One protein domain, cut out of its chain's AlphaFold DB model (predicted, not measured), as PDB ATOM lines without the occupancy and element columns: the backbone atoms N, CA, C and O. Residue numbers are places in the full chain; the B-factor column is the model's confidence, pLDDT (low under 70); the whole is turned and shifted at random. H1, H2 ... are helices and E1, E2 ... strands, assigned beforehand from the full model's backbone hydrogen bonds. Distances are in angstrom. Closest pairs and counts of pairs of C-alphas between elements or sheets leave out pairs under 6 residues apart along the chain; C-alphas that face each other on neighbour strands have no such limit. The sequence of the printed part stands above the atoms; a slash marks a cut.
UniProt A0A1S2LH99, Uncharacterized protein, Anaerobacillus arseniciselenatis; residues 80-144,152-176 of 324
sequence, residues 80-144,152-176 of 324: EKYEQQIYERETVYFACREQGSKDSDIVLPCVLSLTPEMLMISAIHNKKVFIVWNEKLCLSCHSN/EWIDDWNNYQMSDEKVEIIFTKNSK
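What this domain is: This is residues 80 to 144 and 152 to 176 of the 324 residues of an uncharacterized protein of Anaerobacillus arseniciselenatis (UniProt A0A1S2LH99). A small twisted wall of four parallel strands, in the order E2, E1, E3, E4, has H1 and H2 packed together near the end where E1 and E3 begin. H4 only grazes the sheet, and short H3 lies beyond the other end, off the sheet. The printed part has 90 residues, with four named helices and four named strands in the order H1, E1, E2, H2, E3, H3, H4, E4: a mixed class. It is compact, with a radius of gyration of the C-alphas of 12.7 A and spans of 34 by 28 by 27 A.

How they stand to each other: Start at inner strands E1, residues 91 to 96, and E3, residues 128 to 132: N 92 and O 128 are 2.8 A apart, within hydrogen-bond range. Edge strand E2, residues 106 to 108, is the parallel neighbour of E1, with N 108 and O 95 within hydrogen-bond range at 2.8 A; edge strand E4, residues 168 to 170, is the parallel neighbour of E3, with N 170 and O 131 within hydrogen-bond range at 2.8 A. H2, residues 116 to 124, makes a split strand-helix-strand unit with E2 and E3, two same-way strands with E1 between them; its crossover is right-handed. H1, residues 80 to 87, touches H2 at a steep tilt of 43 degrees, the same way; their closest C-alphas, Ile 86 and Ser 122, are 6.3 A apart. H1 and H2 only graze the sheet, as does H4, residues 152 to 159, which is near H2. H3, residues 135 to 139, is apart from H1 and H2. In H1, H2, H3 and H4 every O i to N i+4 pair is within hydrogen-bond range.

Where its parts are: Find C-alpha 80 at (-51.886, 0.951, 1.155), where H1 begins. H2 is 12.1 A long, E1 16.7 A and E3 13.3 A. E4 ends at C-alpha 170, (-44.101, -16.139, -15.970).

The domain as a whole: The C-alphas of His 142 and Asp 164 are the two farthest apart, 35.8 A. Residues 145 to 151 are not printed, and C-alphas 144 and 152 are 18.8 A apart across this cut. No link printed whole is long. Residues 173 to 176 have pLDDT under 70.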
ATOM      1  N   GLU A  80     -50.996   1.572   0.162       90.50
ATOM      2  CA  GLU A  80     -51.886   0.951   1.155       90.50
ATOM      3  C   GLU A  80     -52.973   0.109   0.468       90.50
ATOM      4  O   GLU A  80     -53.365  -0.952   0.956       90.50
ATOM      5  N   LYS A  81     -53.436   0.538  -0.716       91.69
ATOM      6  CA  LYS A  81     -54.373  -0.252  -1.527       91.69
ATOM      7  C   LYS A  81     -53.710  -1.501  -2.099       91.69
ATOM      8  O   LYS A  81     -54.376  -2.532  -2.210       91.69
ATOM      9  N   TYR A  82     -52.430  -1.431  -2.466       94.38
ATOM     10  CA  TYR A  82     -51.674  -2.616  -2.872       94.38
ATOM     11  C   TYR A  82     -51.419  -3.550  -1.697       94.38
ATOM     12  O   TYR A  82     -51.670  -4.743  -1.834       94.38
ATOM     13  N   GLU A  83     -51.031  -3.028  -0.533       93.50
ATOM     14  CA  GLU A  83     -50.887  -3.824   0.686       93.50
ATOM     15  C   GLU A  83     -52.167  -4.593   1.003       93.50
ATOM     16  O   GLU A  83     -52.116  -5.802   1.219       93.50
ATOM     17  N   GLN A  84     -53.326  -3.935   0.950       89.44
ATOM     18  CA  GLN A  84     -54.597  -4.607   1.198       89.44
ATOM     19  C   GLN A  84     -54.853  -5.759   0.212       89.44
ATOM     20  O   GLN A  84     -55.344  -6.818   0.606       89.44
ATOM     21  N   GLN A  85     -54.516  -5.574  -1.067       91.69
ATOM     22  CA  GLN A  85     -54.665  -6.607  -2.095       91.69
ATOM     23  C   GLN A  85     -53.667  -7.761  -1.936       91.69
ATOM     24  O   GLN A  85     -54.039  -8.907  -2.200       91.69
ATOM     25  N   ILE A  86     -52.434  -7.461  -1.524       92.69
ATOM     26  CA  ILE A  86     -51.376  -8.432  -1.216       92.69
ATOM     27  C   ILE A  86     -51.791  -9.272  -0.008       92.69
ATOM     28  O   ILE A  86     -51.751 -10.498  -0.052       92.69
ATOM     29  N   TYR A  87     -52.250  -8.614   1.056       87.19
ATOM     30  CA  TYR A  87     -52.653  -9.253   2.300       87.19
ATOM     31  C   TYR A  87     -53.797 -10.263   2.100       87.19
ATOM     32  O   TYR A  87     -53.747 -11.368   2.638       87.19
ATOM     33  N   GLU A  88     -54.790  -9.910   1.275       86.12
ATOM     34  CA  GLU A  88     -55.974 -10.731   0.961       86.12
ATOM     35  C   GLU A  88     -55.681 -12.015   0.160       86.12
ATOM     36  O   GLU A  88     -56.588 -12.830  -0.028       86.12
ATOM     37  N   ARG A  89     -54.453 -12.203  -0.337       85.44
ATOM     38  CA  ARG A  89     -54.074 -13.324  -1.209       85.44
ATOM     39  C   ARG A  89     -53.021 -14.202  -0.552       85.44
ATOM     40  O   ARG A  89     -52.103 -13.694   0.072       85.44
ATOM     41  N   GLU A  90     -53.126 -15.519  -0.695       84.81
ATOM     42  CA  GLU A  90     -52.069 -16.456  -0.269       84.81
ATOM     43  C   GLU A  90     -50.831 -16.325  -1.176       84.81
ATOM     44  O   GLU A  90     -49.712 -16.158  -0.695       84.81
ATOM     45  N   THR A  91     -51.070 -16.285  -2.488       90.12
ATOM     46  CA  THR A  91     -50.063 -16.096  -3.537       90.12
ATOM     47  C   THR A  91     -50.370 -14.828  -4.320       90.12
ATOM     48  O   THR A  91     -51.516 -14.592  -4.711       90.12
ATOM     49  N   VAL A  92     -49.351 -14.015  -4.576       93.50
ATOM     50  CA  VAL A  92     -49.483 -12.740  -5.279       93.50
ATOM     51  C   VAL A  92     -49.031 -12.887  -6.722       93.50
ATOM     52  O   VAL A  92     -47.917 -13.317  -7.001       93.50
ATOM     53  N   TYR A  93     -49.896 -12.463  -7.636       94.38
ATOM     54  CA  TYR A  93     -49.585 -12.309  -9.049       94.38
ATOM     55  C   TYR A  93     -49.684 -10.825  -9.403       94.38
ATOM     56  O   TYR A  93     -50.770 -10.243  -9.326       94.38
ATOM     57  N   PHE A  94     -48.565 -10.214  -9.783       96.06
ATOM     58  CA  PHE A  94     -48.555  -8.888 -10.393       96.06
ATOM     59  C   PHE A  94     -48.683  -9.032 -11.904       96.06
ATOM     60  O   PHE A  94     -47.934  -9.779 -12.530       96.06
ATOM     61  N   ALA A  95     -49.628  -8.315 -12.501       93.31
ATOM     62  CA  ALA A  95     -49.860  -8.345 -13.941       93.31
ATOM     63  C   ALA A  95     -50.276  -6.961 -14.442       93.31
ATOM     64  O   ALA A  95     -50.813  -6.157 -13.682       93.31
ATOM     65  N   CYS A  96     -50.059  -6.665 -15.725       91.00
ATOM     66  CA  CYS A  96     -50.578  -5.430 -16.316       91.00
ATOM     67  C   CYS A  96     -52.050  -5.566 -16.737       91.00
ATOM     68  O   CYS A  96     -52.566  -6.675 -16.872       91.00
ATOM     69  N   ARG A  97     -52.712  -4.437 -17.021       89.12
ATOM     70  CA  ARG A  97     -54.118  -4.394 -17.477       89.12
ATOM     71  C   ARG A  97     -54.421  -5.258 -18.703       89.12
ATOM     72  O   ARG A  97     -55.549  -5.715 -18.833       89.12
ATOM     73  N   GLU A  98     -53.436  -5.479 -19.569       88.06
ATOM     74  CA  GLU A  98     -53.598  -6.252 -20.808       88.06
ATOM     75  C   GLU A  98     -53.387  -7.760 -20.622       88.06
ATOM     76  O   GLU A  98     -53.820  -8.551 -21.454       88.06
ATOM     77  N   GLN A  99     -52.680  -8.169 -19.565       89.50
ATOM     78  CA  GLN A  99     -52.249  -9.561 -19.366       89.50
ATOM     79  C   GLN A  99     -52.818 -10.189 -18.086       89.50
ATOM     80  O   GLN A  99     -52.750 -11.404 -17.916       89.50
ATOM     81  N   GLY A 100     -53.366  -9.375 -17.180       88.06
ATOM     82  CA  GLY A 100     -53.915  -9.800 -15.896       88.06
ATOM     83  C   GLY A 100     -55.438  -9.925 -15.874       88.06
ATOM     84  O   GLY A 100     -56.154  -9.326 -16.672       88.06
ATOM     85  N   SER A 101     -55.940 -10.662 -14.886       86.50
ATOM     86  CA  SER A 101     -57.358 -10.775 -14.542       86.50
ATOM     87  C   SER A 101     -57.619 -10.142 -13.178       86.50
ATOM     88  O   SER A 101     -57.026 -10.543 -12.179       86.50
ATOM     89  N   LYS A 102     -58.559  -9.191 -13.106       81.50
ATOM     90  CA  LYS A 102     -58.913  -8.485 -11.857       81.50
ATOM     91  C   LYS A 102     -59.399  -9.412 -10.739       81.50
ATOM     92  O   LYS A 102     -59.281  -9.054  -9.569       81.50
ATOM     93  N   ASP A 103     -59.924 -10.581 -11.092       79.94
ATOM     94  CA  ASP A 103     -60.480 -11.528 -10.126       79.94
ATOM     95  C   ASP A 103     -59.387 -12.279  -9.356       79.94
ATOM     96  O   ASP A 103     -59.591 -12.661  -8.206       79.94
ATOM     97  N   SER A 104     -58.209 -12.456  -9.966       81.19
ATOM     98  CA  SER A 104     -57.109 -13.249  -9.396       81.19
ATOM     99  C   SER A 104     -55.835 -12.437  -9.143       81.19
ATOM    100  O   SER A 104     -55.122 -12.706  -8.178       81.19
ATOM    101  N   ASP A 105     -55.587 -11.379  -9.915       90.06
ATOM    102  CA  ASP A 105     -54.323 -10.639  -9.920       90.06
ATOM    103  C   ASP A 105     -54.381  -9.313  -9.179       90.06
ATOM    104  O   ASP A 105     -55.441  -8.709  -8.993       90.06
ATOM    105  N   ILE A 106     -53.197  -8.831  -8.820       94.00
ATOM    106  CA  ILE A 106     -52.958  -7.417  -8.565       94.00
ATOM    107  C   ILE A 106     -52.640  -6.773  -9.914       94.00
ATOM    108  O   ILE A 106     -51.539  -6.903 -10.453       94.00
ATOM    109  N   VAL A 107     -53.651  -6.118 -10.486       92.75
ATOM    110  CA  VAL A 107     -53.570  -5.533 -11.827       92.75
ATOM    111  C   VAL A 107     -53.002  -4.119 -11.749       92.75
ATOM    112  O   VAL A 107     -53.672  -3.187 -11.302       92.75
ATOM    113  N   LEU A 108     -51.775  -3.960 -12.232       92.69
ATOM    114  CA  LEU A 108     -51.086  -2.685 -12.393       92.69
ATOM    115  C   LEU A 108     -51.473  -2.031 -13.726       92.69
ATOM    116  O   LEU A 108     -51.787  -2.750 -14.680       92.69
ATOM    117  N   PRO A 109     -51.390  -0.692 -13.860       89.75
ATOM    118  CA  PRO A 109     -51.502  -0.032 -15.155       89.75
ATOM    119  C   PRO A 109     -50.572  -0.685 -16.188       89.75
ATOM    120  O   PRO A 109     -51.027  -1.134 -17.239       89.75
ATOM    121  N   CYS A 110     -49.295  -0.821 -15.841       89.25
ATOM    122  CA  CYS A 110     -48.293  -1.577 -16.580       89.25
ATOM    123  C   CYS A 110     -47.446  -2.344 -15.576       89.25
ATOM    124  O   CYS A 110     -47.312  -1.932 -14.429       89.25
ATOM    125  N   VAL A 111     -46.830  -3.434 -16.021       90.00
ATOM    126  CA  VAL A 111     -45.871  -4.170 -15.195       90.00
ATOM    127  C   VAL A 111     -44.691  -3.285 -14.768       90.00
ATOM    128  O   VAL A 111     -44.142  -3.480 -13.699       90.00
ATOM    129  N   LEU A 112     -44.359  -2.246 -15.542       87.81
ATOM    130  CA  LEU A 112     -43.322  -1.265 -15.195       87.81
ATOM    131  C   LEU A 112     -43.720  -0.310 -14.065       87.81
ATOM    132  O   LEU A 112     -42.878   0.419 -13.556       87.81
ATOM    133  N   SER A 113     -44.994  -0.298 -13.675       91.50
ATOM    134  CA  SER A 113     -45.448   0.367 -12.454       91.50
ATOM    135  C   SER A 113     -45.115  -0.448 -11.199       91.50
ATOM    136  O   SER A 113     -45.349   0.040 -10.098       91.50
ATOM    137  N   LEU A 114     -44.613  -1.682 -11.344       94.31
ATOM    138  CA  LEU A 114     -44.160  -2.493 -10.222       94.31
ATOM    139  C   LEU A 114     -42.951  -1.820  -9.578       94.31
ATOM    140  O   LEU A 114     -41.947  -1.558 -10.243       94.31
ATOM    141  N   THR A 115     -43.043  -1.572  -8.278       94.75
ATOM    142  CA  THR A 115     -41.963  -0.958  -7.510       94.75
ATOM    143  C   THR A 115     -41.365  -1.945  -6.508       94.75
ATOM    144  O   THR A 115     -42.046  -2.901  -6.114       94.75
ATOM    145  N   PRO A 116     -40.120  -1.723  -6.044       95.44
ATOM    146  CA  PRO A 116     -39.533  -2.526  -4.974       95.44
ATOM    147  C   PRO A 116     -40.415  -2.571  -3.725       95.44
ATOM    148  O   PRO A 116     -40.539  -3.620  -3.106       95.44
ATOM    149  N   GLU A 117     -41.107  -1.480  -3.391       95.56
ATOM    150  CA  GLU A 117     -41.978  -1.413  -2.217       95.56
ATOM    151  C   GLU A 117     -43.137  -2.416  -2.297       95.56
ATOM    152  O   GLU A 117     -43.527  -2.978  -1.279       95.56
ATOM    153  N   MET A 118     -43.660  -2.724  -3.490       97.00
ATOM    154  CA  MET A 118     -44.687  -3.763  -3.648       97.00
ATOM    155  C   MET A 118     -44.137  -5.171  -3.363       97.00
ATOM    156  O   MET A 118     -44.837  -6.005  -2.775       97.00
ATOM    157  N   LEU A 119     -42.878  -5.436  -3.732       97.00
ATOM    158  CA  LEU A 119     -42.189  -6.685  -3.389       97.00
ATOM    159  C   LEU A 119     -41.842  -6.741  -1.902       97.00
ATOM    160  O   LEU A 119     -42.064  -7.767  -1.270       97.00
ATOM    161  N   MET A 120     -41.401  -5.627  -1.316       95.44
ATOM    162  CA  MET A 120     -41.155  -5.492   0.121       95.44
ATOM    163  C   MET A 120     -42.418  -5.760   0.935       95.44
ATOM    164  O   MET A 120     -42.376  -6.530   1.887       95.44
ATOM    165  N   ILE A 121     -43.560  -5.192   0.539       94.88
ATOM    166  CA  ILE A 121     -44.857  -5.469   1.170       94.88
ATOM    167  C   ILE A 121     -45.194  -6.962   1.058       94.88
ATOM    168  O   ILE A 121     -45.612  -7.579   2.037       94.88
ATOM    169  N   SER A 122     -44.978  -7.568  -0.111       95.12
ATOM    170  CA  SER A 122     -45.204  -9.005  -0.312       95.12
ATOM    171  C   SER A 122     -44.304  -9.857   0.590       95.12
ATOM    172  O   SER A 122     -44.796 -10.774   1.248       95.12
ATOM    173  N   ALA A 123     -43.022  -9.501   0.700       93.25
ATOM    174  CA  ALA A 123     -42.062 -10.143   1.588       93.25
ATOM    175  C   ALA A 123     -42.462  -9.971   3.058       93.25
ATOM    176  O   ALA A 123     -42.491 -10.951   3.794       93.25
ATOM    177  N   ILE A 124     -42.862  -8.769   3.492       90.88
ATOM    178  CA  ILE A 124     -43.376  -8.485   4.842       90.88
ATOM    179  C   ILE A 124     -44.535  -9.420   5.202       90.88
ATOM    180  O   ILE A 124     -44.559  -9.973   6.304       90.88
ATOM    181  N   HIS A 125     -45.442  -9.658   4.258       89.50
ATOM    182  CA  HIS A 125     -46.608 -10.523   4.435       89.50
ATOM    183  C   HIS A 125     -46.352 -12.007   4.107       89.50
ATOM    184  O   HIS A 125     -47.313 -12.775   4.048       89.50
ATOM    185  N   ASN A 126     -45.088 -12.418   3.923       90.12
ATOM    186  CA  ASN A 126     -44.666 -13.792   3.602       90.12
ATOM    187  C   ASN A 126     -45.392 -14.375   2.379       90.12
ATOM    188  O   ASN A 126     -45.847 -15.518   2.393       90.12
ATOM    189  N   LYS A 127     -45.581 -13.564   1.336       90.00
ATOM    190  CA  LYS A 127     -46.297 -13.982   0.130       90.00
ATOM    191  C   LYS A 127     -45.328 -14.518  -0.909       90.00
ATOM    192  O   LYS A 127     -44.314 -13.886  -1.193       90.00
ATOM    193  N   LYS A 128     -45.707 -15.621  -1.558       93.06
ATOM    194  CA  LYS A 128     -45.064 -16.043  -2.805       93.06
ATOM    195  C   LYS A 128     -45.473 -15.092  -3.932       93.06
ATOM    196  O   LYS A 128     -46.665 -14.808  -4.077       93.06
ATOM    197  N   VAL A 129     -44.507 -14.616  -4.718       95.38
ATOM    198  CA  VAL A 129     -44.726 -13.596  -5.753       95.38
ATOM    199  C   VAL A 129     -44.412 -14.127  -7.145       95.38
ATOM    200  O   VAL A 129     -43.339 -14.670  -7.397       95.38
ATOM    201  N   PHE A 130     -45.338 -13.879  -8.064       95.06
ATOM    202  CA  PHE A 130     -45.172 -14.092  -9.492       95.06
ATOM    203  C   PHE A 130     -45.438 -12.792 -10.254       95.06
ATOM    204  O   PHE A 130     -46.363 -12.044  -9.925       95.06
ATOM    205  N   ILE A 131     -44.674 -12.549 -11.314       95.50
ATOM    206  CA  ILE A 131     -44.890 -11.444 -12.248       95.50
ATOM    207  C   ILE A 131     -45.329 -12.037 -13.583       95.50
ATOM    208  O   ILE A 131     -44.580 -12.765 -14.227       95.50
ATOM    209  N   VAL A 132     -46.548 -11.727 -14.016       92.56
ATOM    210  CA  VAL A 132     -47.050 -12.129 -15.332       92.56
ATOM    211  C   VAL A 132     -46.548 -11.129 -16.365       92.56
ATOM    212  O   VAL A 132     -47.023  -9.989 -16.423       92.56
ATOM    213  N   TRP A 133     -45.590 -11.554 -17.183       91.88
ATOM    214  CA  TRP A 133     -45.011 -10.721 -18.226       91.88
ATOM    215  C   TRP A 133     -44.678 -11.525 -19.479       91.88
ATOM    216  O   TRP A 133     -43.848 -12.429 -19.477       91.88
ATOM    217  N   ASN A 134     -45.322 -11.149 -20.580       89.12
ATOM    218  CA  ASN A 134     -45.013 -11.614 -21.918       89.12
ATOM    219  C   ASN A 134     -44.517 -10.454 -22.782       89.12
ATOM    220  O   ASN A 134     -45.276  -9.548 -23.144       89.12
ATOM    221  N   GLU A 135     -43.232 -10.502 -23.125       85.38
ATOM    222  CA  GLU A 135     -42.567  -9.490 -23.942       85.38
ATOM    223  C   GLU A 135     -43.184  -9.368 -25.348       85.38
ATOM    224  O   GLU A 135     -43.385  -8.263 -25.850       85.38
ATOM    225  N   LYS A 136     -43.605 -10.478 -25.970       86.00
ATOM    226  CA  LYS A 136     -44.216 -10.443 -27.312       86.00
ATOM    227  C   LYS A 136     -45.545  -9.689 -27.315       86.00
ATOM    228  O   LYS A 136     -45.796  -8.894 -28.216       86.00
ATOM    229  N   LEU A 137     -46.379  -9.900 -26.292       86.12
ATOM    230  CA  LEU A 137     -47.620  -9.131 -26.106       86.12
ATOM    231  C   LEU A 137     -47.329  -7.670 -25.758       86.12
ATOM    232  O   LEU A 137     -48.101  -6.772 -26.084       86.12
ATOM    233  N   CYS A 138     -46.202  -7.422 -25.097       85.94
ATOM    234  CA  CYS A 138     -45.758  -6.080 -24.798       85.94
ATOM    235  C   CYS A 138     -45.446  -5.285 -26.076       85.94
ATOM    236  O   CYS A 138     -45.933  -4.162 -26.202       85.94
ATOM    237  N   LEU A 139     -44.714  -5.861 -27.032       83.69
ATOM    238  CA  LEU A 139     -44.323  -5.188 -28.278       83.69
ATOM    239  C   LEU A 139     -45.517  -4.700 -29.121       83.69
ATOM    240  O   LEU A 139     -45.418  -3.665 -29.773       83.69
ATOM    241  N   SER A 140     -46.657  -5.394 -29.070       84.00
ATOM    242  CA  SER A 140     -47.892  -5.027 -29.788       84.00
ATOM    243  C   SER A 140     -48.949  -4.328 -28.916       84.00
ATOM    244  O   SER A 140     -50.055  -4.023 -29.373       84.00
ATOM    245  N   CYS A 141     -48.627  -4.065 -27.648       85.62
ATOM    246  CA  CYS A 141     -49.552  -3.508 -26.668       85.62
ATOM    247  C   CYS A 141     -50.007  -2.097 -27.057       85.62
ATOM    248  O   CYS A 141     -49.181  -1.210 -27.240       85.62
ATOM    249  N   HIS A 142     -51.318  -1.850 -27.082       79.56
ATOM    250  CA  HIS A 142     -51.875  -0.539 -27.449       79.56
ATOM    251  C   HIS A 142     -51.488   0.574 -26.477       79.56
ATOM    252  O   HIS A 142     -51.417   1.739 -26.860       79.56
ATOM    253  N   SER A 143     -51.226   0.211 -25.222       75.56
ATOM    254  CA  SER A 143     -50.739   1.154 -24.228       75.56
ATOM    255  C   SER A 143     -49.326   1.650 -24.568       75.56
ATOM    256  O   SER A 143     -49.071   2.821 -24.344       75.56
ATOM    257  N   ASN A 144     -48.440   0.797 -25.112       70.12
ATOM    258  CA  ASN A 144     -47.012   1.033 -25.415       70.12
ATOM    259  C   ASN A 144     -46.363   2.254 -24.738       70.12
ATOM    260  O   ASN A 144     -45.809   3.118 -25.410       70.12
ATOM    261  N   GLU A 152     -34.900  -6.262 -15.317       88.38
ATOM    262  CA  GLU A 152     -33.596  -6.821 -14.893       88.38
ATOM    263  C   GLU A 152     -33.339  -6.623 -13.393       88.38
ATOM    264  O   GLU A 152     -32.745  -7.467 -12.737       88.38
ATOM    265  N   TRP A 153     -33.890  -5.561 -12.796       92.00
ATOM    266  CA  TRP A 153     -33.804  -5.338 -11.348       92.00
ATOM    267  C   TRP A 153     -34.464  -6.456 -10.510       92.00
ATOM    268  O   TRP A 153     -34.188  -6.569  -9.317       92.00
ATOM    269  N   ILE A 154     -35.338  -7.280 -11.104       94.81
ATOM    270  CA  ILE A 154     -35.899  -8.483 -10.467       94.81
ATOM    271  C   ILE A 154     -34.840  -9.583 -10.353       94.81
ATOM    272  O   ILE A 154     -34.827 -10.320  -9.365       94.81
ATOM    273  N   ASP A 155     -33.943  -9.689 -11.332       93.62
ATOM    274  CA  ASP A 155     -32.832 -10.633 -11.271       93.62
ATOM    275  C   ASP A 155     -31.882 -10.235 -10.145       93.62
ATOM    276  O   ASP A 155     -31.558 -11.074  -9.309       93.62
ATOM    277  N   ASP A 156     -31.551  -8.947 -10.031       93.69
ATOM    278  CA  ASP A 156     -30.782  -8.420  -8.899       93.69
ATOM    279  C   ASP A 156     -31.481  -8.690  -7.563       93.69
ATOM    280  O   ASP A 156     -30.873  -9.227  -6.637       93.69
ATOM    281  N   TRP A 157     -32.784  -8.401  -7.467       94.25
ATOM    282  CA  TRP A 157     -33.587  -8.699  -6.276       94.25
ATOM    283  C   TRP A 157     -33.454 -10.166  -5.841       94.25
ATOM    284  O   TRP A 157     -33.270 -10.463  -4.656       94.25
ATOM    285  N   ASN A 158     -33.523 -11.090  -6.800       95.38
ATOM    286  CA  ASN A 158     -33.407 -12.525  -6.564       95.38
ATOM    287  C   ASN A 158     -31.972 -12.966  -6.246       95.38
ATOM    288  O   ASN A 158     -31.778 -13.810  -5.370       95.38
ATOM    289  N   ASN A 159     -30.979 -12.422  -6.950       94.62
ATOM    290  CA  ASN A 159     -29.563 -12.753  -6.786       94.62
ATOM    291  C   ASN A 159     -29.052 -12.322  -5.415       94.62
ATOM    292  O   ASN A 159     -28.363 -13.088  -4.746       94.62
ATOM    293  N   TYR A 160     -29.478 -11.146  -4.956       92.25
ATOM    294  CA  TYR A 160     -29.185 -10.654  -3.615       92.25
ATOM    295  C   TYR A 160     -30.115 -11.226  -2.543       92.25
ATOM    296  O   TYR A 160     -30.026 -10.807  -1.393       92.25
ATOM    297  N   GLN A 161     -31.008 -12.166  -2.882       91.62
ATOM    298  CA  GLN A 161     -31.915 -12.844  -1.947       91.62
ATOM    299  C   GLN A 161     -32.735 -11.860  -1.099       91.62
ATOM    300  O   GLN A 161     -32.797 -11.950   0.126       91.62
ATOM    301  N   MET A 162     -33.323 -10.839  -1.724       90.69
ATOM    302  CA  MET A 162     -34.147  -9.824  -1.044       90.69
ATOM    303  C   MET A 162     -35.513 -10.377  -0.570       90.69
ATOM    304  O   MET A 162     -36.340  -9.666  -0.006       90.69
ATOM    305  N   SER A 163     -35.780 -11.661  -0.737       88.06
ATOM    306  CA  SER A 163     -36.917 -12.346  -0.127       88.06
ATOM    307  C   SER A 163     -36.573 -13.817   0.077       88.06
ATOM    308  O   SER A 163     -35.741 -14.349  -0.657       88.06
ATOM    309  N   ASP A 164     -37.221 -14.464   1.051       85.56
ATOM    310  CA  ASP A 164     -37.035 -15.899   1.325       85.56
ATOM    311  C   ASP A 164     -37.347 -16.748   0.081       85.56
ATOM    312  O   ASP A 164     -36.630 -17.683  -0.265       85.56
ATOM    313  N   GLU A 165     -38.412 -16.367  -0.625       88.00
ATOM    314  CA  GLU A 165     -38.823 -16.951  -1.898       88.00
ATOM    315  C   GLU A 165     -38.360 -16.066  -3.060       88.00
ATOM    316  O   GLU A 165     -38.460 -14.836  -2.997       88.00
ATOM    317  N   LYS A 166     -37.914 -16.684  -4.159       94.25
ATOM    318  CA  LYS A 166     -37.600 -15.954  -5.394       94.25
ATOM    319  C   LYS A 166     -38.872 -15.429  -6.057       94.25
ATOM    320  O   LYS A 166     -39.909 -16.089  -6.068       94.25
ATOM    321  N   VAL A 167     -38.760 -14.255  -6.665       96.06
ATOM    322  CA  VAL A 167     -39.795 -13.678  -7.522       96.06
ATOM    323  C   VAL A 167     -39.694 -14.314  -8.903       96.06
ATOM    324  O   VAL A 167     -38.674 -14.184  -9.579       96.06
ATOM    325  N   GLU A 168     -40.750 -14.999  -9.333       94.69
ATOM    326  CA  GLU A 168     -40.770 -15.718 -10.610       94.69
ATOM    327  C   GLU A 168     -41.491 -14.902 -11.695       94.69
ATOM    328  O   GLU A 168     -42.645 -14.499 -11.523       94.69
ATOM    329  N   ILE A 169     -40.845 -14.691 -12.844       93.12
ATOM    330  CA  ILE A 169     -41.481 -14.092 -14.026       93.12
ATOM    331  C   ILE A 169     -42.071 -15.209 -14.895       93.12
ATOM    332  O   ILE A 169     -41.363 -16.125 -15.310       93.12
ATOM    333  N   ILE A 170     -43.370 -15.134 -15.189       91.38
ATOM    334  CA  ILE A 170     -44.101 -16.139 -15.970       91.38
ATOM    335  C   ILE A 170     -44.787 -15.522 -17.192       91.38
ATOM    336  O   ILE A 170     -45.353 -14.433 -17.134       91.38
ATOM    337  N   PHE A 171     -44.801 -16.259 -18.304       84.00
ATOM    338  CA  PHE A 171     -45.389 -15.794 -19.568       84.00
ATOM    339  C   PHE A 171     -46.895 -16.041 -19.680       84.00
ATOM    340  O   PHE A 171     -47.601 -15.305 -20.368       84.00
ATOM    341  N   THR A 172     -47.386 -17.112 -19.054       73.00
ATOM    342  CA  THR A 172     -48.801 -17.499 -19.042       73.00
ATOM    343  C   THR A 172     -49.120 -18.178 -17.715       73.00
ATOM    344  O   THR A 172     -48.249 -18.790 -17.093       73.00
ATOM    345  N   LYS A 173     -50.373 -18.084 -17.270       65.44
ATOM    346  CA  LYS A 173     -50.843 -18.842 -16.111       65.44
ATOM    347  C   LYS A 173     -51.247 -20.244 -16.539       65.44
ATOM    348  O   LYS A 173     -52.031 -20.403 -17.470       65.44
ATOM    349  N   ASN A 174     -50.826 -21.252 -15.782       56.09
ATOM    350  CA  ASN A 174     -51.508 -22.540 -15.814       56.09
ATOM    351  C   ASN A 174     -52.899 -22.346 -15.187       56.09
ATOM    352  O   ASN A 174     -53.001 -22.005 -14.007       56.09
ATOM    353  N   SER A 175     -53.967 -22.557 -15.962       49.22
ATOM    354  CA  SER A 175     -55.369 -22.285 -15.585       49.22
ATOM    355  C   SER A 175     -55.832 -22.959 -14.281       49.22
ATOM    356  O   SER A 175     -56.808 -22.524 -13.676       49.22
ATOM    357  N   LYS A 176     -55.115 -23.985 -13.804       41.69
ATOM    358  CA  LYS A 176     -55.374 -24.678 -12.529       41.69
ATOM    359  C   LYS A 176     -54.838 -23.958 -11.282       41.69
ATOM    360  O   LYS A 176     -55.342 -24.203 -10.194       41.69
TER     361      LYS A 176